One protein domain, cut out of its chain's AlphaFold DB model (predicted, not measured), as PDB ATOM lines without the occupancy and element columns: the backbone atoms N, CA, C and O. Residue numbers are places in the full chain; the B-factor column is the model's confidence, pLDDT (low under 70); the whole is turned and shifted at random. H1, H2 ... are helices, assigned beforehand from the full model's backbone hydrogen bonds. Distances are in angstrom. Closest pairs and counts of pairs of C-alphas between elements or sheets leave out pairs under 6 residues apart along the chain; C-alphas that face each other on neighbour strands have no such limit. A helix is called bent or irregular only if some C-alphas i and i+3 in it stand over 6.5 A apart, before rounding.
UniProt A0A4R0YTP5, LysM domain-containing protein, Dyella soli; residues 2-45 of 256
ATOM      1  N   PRO A   2      11.977  57.677 -12.557       85.94
ATOM      2  CA  PRO A   2      11.384  57.284 -13.837       85.94
ATOM      3  C   PRO A   2      12.395  56.536 -14.727       85.94
ATOM      4  O   PRO A   2      13.602  56.740 -14.572       85.94
ATOM      5  N   PRO A   3      11.933  55.720 -15.693       81.88
ATOM      6  CA  PRO A   3      12.794  54.870 -16.520       81.88
ATOM      7  C   PRO A   3      13.862  55.641 -17.301       81.88
ATOM      8  O   PRO A   3      14.997  55.183 -17.383       81.88
ATOM      9  N   GLY A   4      13.542  56.835 -17.812       78.69
ATOM     10  CA  GLY A   4      14.520  57.681 -18.507       78.69
ATOM     11  C   GLY A   4      15.687  58.106 -17.612       78.69
ATOM     12  O   GLY A   4      16.838  58.014 -18.020       78.69
ATOM     13  N   ALA A   5      15.410  58.481 -16.359       79.75
ATOM     14  CA  ALA A   5      16.458  58.841 -15.405       79.75
ATOM     15  C   ALA A   5      17.289  57.623 -14.974       79.75
ATOM     16  O   ALA A   5      18.492  57.752 -14.772       79.75
ATOM     17  N   ILE A   6      16.684  56.431 -14.894       85.00
ATOM     18  CA  ILE A   6      17.432  55.191 -14.642       85.00
ATOM     19  C   ILE A   6      18.369  54.883 -15.821       85.00
ATOM     20  O   ILE A   6      19.530  54.531 -15.615       85.00
ATOM     21  N   ALA A   7      17.892  55.060 -17.056       82.06
ATOM     22  CA  ALA A   7      18.704  54.856 -18.248       82.06
ATOM     23  C   ALA A   7      19.917  55.798 -18.288       82.06
ATOM     24  O   ALA A   7      21.028  55.318 -18.492       82.06
ATOM     25  N   THR A   8      19.721  57.097 -18.044       78.50
ATOM     26  CA  THR A   8      20.808  58.090 -18.056       78.50
ATOM     27  C   THR A   8      21.784  57.901 -16.898       78.50
ATOM     28  O   THR A   8      22.987  57.891 -17.116       78.50
ATOM     29  N   ASN A   9      21.293  57.711 -15.670       79.94
ATOM     30  CA  ASN A   9      22.162  57.709 -14.489       79.94
ATOM     31  C   ASN A   9      22.893  56.380 -14.268       79.94
ATOM     32  O   ASN A   9      23.925  56.373 -13.607       79.94
ATOM     33  N   TYR A  10      22.362  55.268 -14.790       88.12
ATOM     34  CA  TYR A  10      22.922  53.936 -14.550       88.12
ATOM     35  C   TYR A  10      23.295  53.218 -15.848       88.12
ATOM     36  O   TYR A  10      24.457  52.879 -16.069       88.12
ATOM     37  N   LEU A  11      22.322  52.991 -16.735       89.25
ATOM     38  CA  LEU A  11      22.502  52.087 -17.879       89.25
ATOM     39  C   LEU A  11      23.445  52.655 -18.946       89.25
ATOM     40  O   LEU A  11      24.170  51.897 -19.582       89.25
ATOM     41  N   GLN A  12      23.462  53.974 -19.140       82.19
ATOM     42  CA  GLN A  12      24.393  54.636 -20.058       82.19
ATOM     43  C   GLN A  12      25.848  54.563 -19.603       82.19
ATOM     44  O   GLN A  12      26.715  54.666 -20.457       82.19
ATOM     45  N   HIS A  13      26.090  54.356 -18.310       83.44
ATOM     46  CA  HIS A  13      27.416  54.335 -17.689       83.44
ATOM     47  C   HIS A  13      27.845  52.924 -17.255       83.44
ATOM     48  O   HIS A  13      28.817  52.757 -16.530       83.44
ATOM     49  N   GLY A  14      27.092  51.890 -17.646       84.62
ATOM     50  CA  GLY A  14      27.431  50.497 -17.346       84.62
ATOM     51  C   GLY A  14      27.065  49.985 -15.952       84.62
ATOM     52  O   GLY A  14      27.359  48.834 -15.630       84.62
ATOM     53  N   HIS A  15      26.357  50.777 -15.141       91.25
ATOM     54  CA  HIS A  15      25.844  50.365 -13.825       91.25
ATOM     55  C   HIS A  15      24.593  49.486 -13.973       91.25
ATOM     56  O   HIS A  15      23.467  49.861 -13.639       91.25
ATOM     57  N   TYR A  16      24.772  48.316 -14.577       88.31
ATOM     58  CA  TYR A  16      23.687  47.424 -14.967       88.31
ATOM     59  C   TYR A  16      22.980  46.784 -13.780       88.31
ATOM     60  O   TYR A  16      21.754  46.710 -13.789       88.31
ATOM     61  N   ALA A  17      23.714  46.371 -12.747       92.19
ATOM     62  CA  ALA A  17      23.119  45.733 -11.576       92.19
ATOM     63  C   ALA A  17      22.208  46.708 -10.814       92.19
ATOM     64  O   ALA A  17      21.049  46.399 -10.528       92.19
ATOM     65  N   GLU A  18      22.698  47.919 -10.546       90.00
ATOM     66  CA  GLU A  18      21.940  48.975  -9.881       90.00
ATOM     67  C   GLU A  18      20.767  49.441 -10.752       90.00
ATOM     68  O   GLU A  18      19.641  49.574 -10.268       90.00
ATOM     69  N   GLY A  19      20.999  49.618 -12.057       92.06
ATOM     70  CA  GLY A  19      19.957  49.967 -13.018       92.06
ATOM     71  C   GLY A  19      18.836  48.925 -13.083       92.06
ATOM     72  O   GLY A  19      17.660  49.293 -13.088       92.06
ATOM     73  N   GLU A  20      19.168  47.630 -13.058       94.38
ATOM     74  CA  GLU A  20      18.184  46.543 -13.010       94.38
ATOM     75  C   GLU A  20      17.324  46.621 -11.748       94.38
ATOM     76  O   GLU A  20      16.094  46.556 -11.823       94.38
ATOM     77  N   GLN A  21      17.959  46.790 -10.586       95.62
ATOM     78  CA  GLN A  21      17.252  46.905  -9.312       95.62
ATOM     79  C   GLN A  21      16.292  48.098  -9.315       95.62
ATOM     80  O   GLN A  21      15.138  47.956  -8.904       95.62
ATOM     81  N   GLN A  22      16.730  49.255  -9.822       93.31
ATOM     82  CA  GLN A  22      15.881  50.441  -9.938       93.31
ATOM     83  C   GLN A  22      14.705  50.216 -10.899       93.31
ATOM     84  O   GLN A  22      13.579  50.610 -10.585       93.31
ATOM     85  N   LEU A  23      14.925  49.542 -12.034       93.56
ATOM     86  CA  LEU A  23      13.857  49.195 -12.978       93.56
ATOM     87  C   LEU A  23      12.836  48.238 -12.357       93.56
ATOM     88  O   LEU A  23      11.636  48.467 -12.486       93.56
ATOM     89  N   ARG A  24      13.286  47.200 -11.643       95.94
ATOM     90  CA  ARG A  24      12.397  46.249 -10.956       95.94
ATOM     91  C   ARG A  24      11.577  46.927  -9.862       95.94
ATOM     92  O   ARG A  24      10.372  46.709  -9.786       95.94
ATOM     93  N   GLN A  25      12.200  47.785  -9.053       95.12
ATOM     94  CA  GLN A  25      11.492  48.562  -8.032       95.12
ATOM     95  C   GLN A  25      10.460  49.513  -8.646       95.12
ATOM     96  O   GLN A  25       9.363  49.672  -8.108       95.12
ATOM     97  N   PHE A  26      10.792  50.141  -9.775       94.06
ATOM     98  CA  PHE A  26       9.856  50.995 -10.496       94.06
ATOM     99  C   PHE A  26       8.677  50.186 -11.053       94.06
ATOM    100  O   PHE A  26       7.526  50.557 -10.829       94.06
ATOM    101  N   LEU A  27       8.942  49.050 -11.701       94.69
ATOM    102  CA  LEU A  27       7.916  48.162 -12.256       94.69
ATOM    103  C   LEU A  27       7.037  47.504 -11.187       94.69
ATOM    104  O   LEU A  27       5.874  47.233 -11.457       94.69
ATOM    105  N   ALA A  28       7.538  47.299  -9.968       95.94
ATOM    106  CA  ALA A  28       6.712  46.840  -8.850       95.94
ATOM    107  C   ALA A  28       5.592  47.841  -8.505       95.94
ATOM    108  O   ALA A  28       4.514  47.439  -8.079       95.94
ATOM    109  N   LYS A  29       5.837  49.143  -8.710       95.12
ATOM    110  CA  LYS A  29       4.847  50.214  -8.505       95.12
ATOM    111  C   LYS A  29       4.031  50.502  -9.764       95.12
ATOM    112  O   LYS A  29       2.845  50.803  -9.672       95.12
ATOM    113  N   TYR A  30       4.662  50.402 -10.932       94.00
ATOM    114  CA  TYR A  30       4.080  50.722 -12.235       94.00
ATOM    115  C   TYR A  30       4.241  49.541 -13.202       94.00
ATOM    116  O   TYR A  30       5.008  49.626 -14.165       94.00
ATOM    117  N   PRO A  31       3.520  48.426 -12.989       93.19
ATOM    118  CA  PRO A  31       3.725  47.203 -13.762       93.19
ATOM    119  C   PRO A  31       3.382  47.352 -15.247       93.19
ATOM    120  O   PRO A  31       3.854  46.552 -16.046       93.19
ATOM    121  N   GLY A  32       2.591  48.361 -15.630       93.06
ATOM    122  CA  GLY A  32       2.211  48.649 -17.017       93.06
ATOM    123  C   GLY A  32       3.147  49.599 -17.777       93.06
ATOM    124  O   GLY A  32       2.872  49.896 -18.940       93.06
ATOM    125  N   ASP A  33       4.223  50.102 -17.158       94.31
ATOM    126  CA  ASP A  33       5.131  51.040 -17.825       94.31
ATOM    127  C   ASP A  33       5.962  50.334 -18.908       94.31
ATOM    128  O   ASP A  33       6.913  49.596 -18.634       94.31
ATOM    129  N   ARG A  34       5.592  50.576 -20.168       91.12
ATOM    130  CA  ARG A  34       6.221  49.963 -21.346       91.12
ATOM    131  C   ARG A  34       7.711  50.285 -21.453       91.12
ATOM    132  O   ARG A  34       8.486  49.414 -21.845       91.12
ATOM    133  N   SER A  35       8.120  51.501 -21.097       83.56
ATOM    134  CA  SER A  35       9.510  51.957 -21.218       83.56
ATOM    135  C   SER A  35      10.411  51.225 -20.228       83.56
ATOM    136  O   SER A  35      11.463  50.705 -20.601       83.56
ATOM    137  N   ALA A  36       9.978  51.129 -18.969       90.56
ATOM    138  CA  ALA A  36      10.691  50.393 -17.935       90.56
ATOM    139  C   ALA A  36      10.752  48.889 -18.251       90.56
ATOM    140  O   ALA A  36      11.815  48.279 -18.122       90.56
ATOM    141  N   GLN A  37       9.650  48.302 -18.740       94.06
ATOM    142  CA  GLN A  37       9.622  46.909 -19.204       94.06
ATOM    143  C   GLN A  37      10.617  46.672 -20.349       94.06
ATOM    144  O   GLN A  37      11.351  45.684 -20.346       94.06
ATOM    145  N   GLN A  38      10.662  47.578 -21.328       91.69
ATOM    146  CA  GLN A  38      11.552  47.463 -22.478       91.69
ATOM    147  C   GLN A  38      13.024  47.573 -22.075       91.69
ATOM    148  O   GLN A  38      13.828  46.765 -22.537       91.69
ATOM    149  N   LEU A  39      13.385  48.528 -21.213       91.88
ATOM    150  CA  LEU A  39      14.753  48.659 -20.697       91.88
ATOM    151  C   LEU A  39      15.178  47.411 -19.915       91.88
ATOM    152  O   LEU A  39      16.263  46.884 -20.152       91.88
ATOM    153  N   LEU A  40      14.301  46.885 -19.051       94.56
ATOM    154  CA  LEU A  40      14.583  45.665 -18.295       94.56
ATOM    155  C   LEU A  40      14.775  44.460 -19.227       94.56
ATOM    156  O   LEU A  40      15.683  43.653 -19.028       94.56
ATOM    157  N   ARG A  41      13.961  44.355 -20.284       94.75
ATOM    158  CA  ARG A  41      14.100  43.297 -21.290       94.75
ATOM    159  C   ARG A  41      15.421  43.404 -22.047       94.75
ATOM    160  O   ARG A  41      16.088  42.395 -22.221       94.75
ATOM    161  N   GLN A  42      15.823  44.606 -22.456       92.06
ATOM    162  CA  GLN A  42      17.114  44.830 -23.120       92.06
ATOM    163  C   GLN A  42      18.316  44.489 -22.238       92.06
ATOM    164  O   GLN A  42      19.386  44.191 -22.767       92.06
ATOM    165  N   LEU A  43      18.155  44.557 -20.917       91.62
ATOM    166  CA  LEU A  43      19.207  44.254 -19.957       91.62
ATOM    167  C   LEU A  43      19.307  42.760 -19.631       91.62
ATOM    168  O   LEU A  43      20.405  42.233 -19.493       91.62
ATOM    169  N   THR A  44      18.166  42.078 -19.536       91.50
ATOM    170  CA  THR A  44      18.094  40.680 -19.077       91.50
ATOM    171  C   THR A  44      18.060  39.662 -20.216       91.50
ATOM    172  O   THR A  44      18.530  38.542 -20.043       91.50
ATOM    173  N   ALA A  45      17.537  40.022 -21.391       90.25
ATOM    174  CA  ALA A  45      17.489  39.116 -22.535       90.25
ATOM    175  C   ALA A  45      18.836  39.038 -23.268       90.25
ATOM    176  O   ALA A  45      19.637  39.972 -23.244       90.25
TER     177      ALA A  45
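AT A GLANCE: This is residues 2 to 45 of the 256 residues of the protein "LysM domain-containing protein" of Dyella soli (UniProt A0A4R0YTP5). Three helices pack together in a small triangle, with the longest one, H2, running along the length of the body and H1 and H3 each folded against it as one side of a helical hairpin. H1 runs nearly alongside H2, while H3 crosses it more slantwise; H3 begins beside the beginning of H1 and heads away from it at a steep angle, so the three make a splayed group with their lines not side by side throughout. The printed part has 44 residues with three named helices, in the order H1, H2, H3 along the chain, and no named strand; the class is all helix. The whole is compact, with a radius of gyration of the C-alphas of 9.1 A, and the C-alphas span 26 by 21 by 14 A along their three main axes.

HOW THE PARTS SIT: H2, residues 16 to 29, is the longest helix by residues and touches both of the others. H3, residues 34 to 44, touches H2 with 11 pairs of C-alphas within 8 A. The closest C-alphas of H2 and H3 are those of Leu 23 and Ala 36, 6.0 A apart. The two run opposite ways at a steep tilt of 35.4 degrees, only just past shallow, and form a helical hairpin; their centres are 9.7 A apart. H1, residues 3 to 9, touches H2 with 6 pairs of C-alphas within 8 A. The closest C-alphas of H1 and H2 are those of Ile 6 and Gly 19, 6.0 A apart. H1 and H2 run opposite ways at a shallow tilt of 25 degrees and form a second helical hairpin, with their centres 10.5 A apart. H1 also touches H3, with 4 pairs of C-alphas within 8 A. Their closest C-alphas are those of Pro 3 and Ala 36, 5.1 A apart. H1 and H3 run the same way at a steep tilt of 50 degrees, and their centres are 11.6 A apart. Of these three pairs 1 is at a shallow tilt, and the helix packing is mostly crossed, with most of the helix lines set at a steep angle to each other, but only just. In the backbones of H1 and H3 each O i to N i+4 pair is within hydrogen-bond range; in H2 9 of 10 such pairs are.

IN THESE COORDINATES: H2, with 14 residues, runs from the C-alpha of Tyr 16 at (23.687, 47.424, -14.967) to that of Lys 29 at (4.847, 50.214, -8.505), 20.1 A from first to last C-alpha. H3, with 11 residues, measures 15.2 A from the C-alpha of Arg 34 to that of Thr 44, which is at (18.094, 40.680, -19.077). H1, with 7 residues, begins at C-alpha 3 at (12.794, 54.870, -16.520) and measures 10.0 A to C-alpha 9. No helix is bent or irregular.

THE WHOLE: The two C-alphas farthest apart are those of His 13 and Gly 32, 25.8 A. His 13 lies in the link between H1 and H2, and Gly 32 in the link between H2 and H3. The C-alphas of the first and last printed residues, Pro 2 and Ala 45, are 21.0 A apart. The link from H1 to H2, 6 residues, is short, and the link from H2 to H3, 4 residues, is tight; no link is long. The printed part has no cut. In this predicted model the mean pLDDT of the printed part is 89.8, and no printed residue is under 70. The mean pLDDT is 81 in H1, 94 in H2 and 92 in H3.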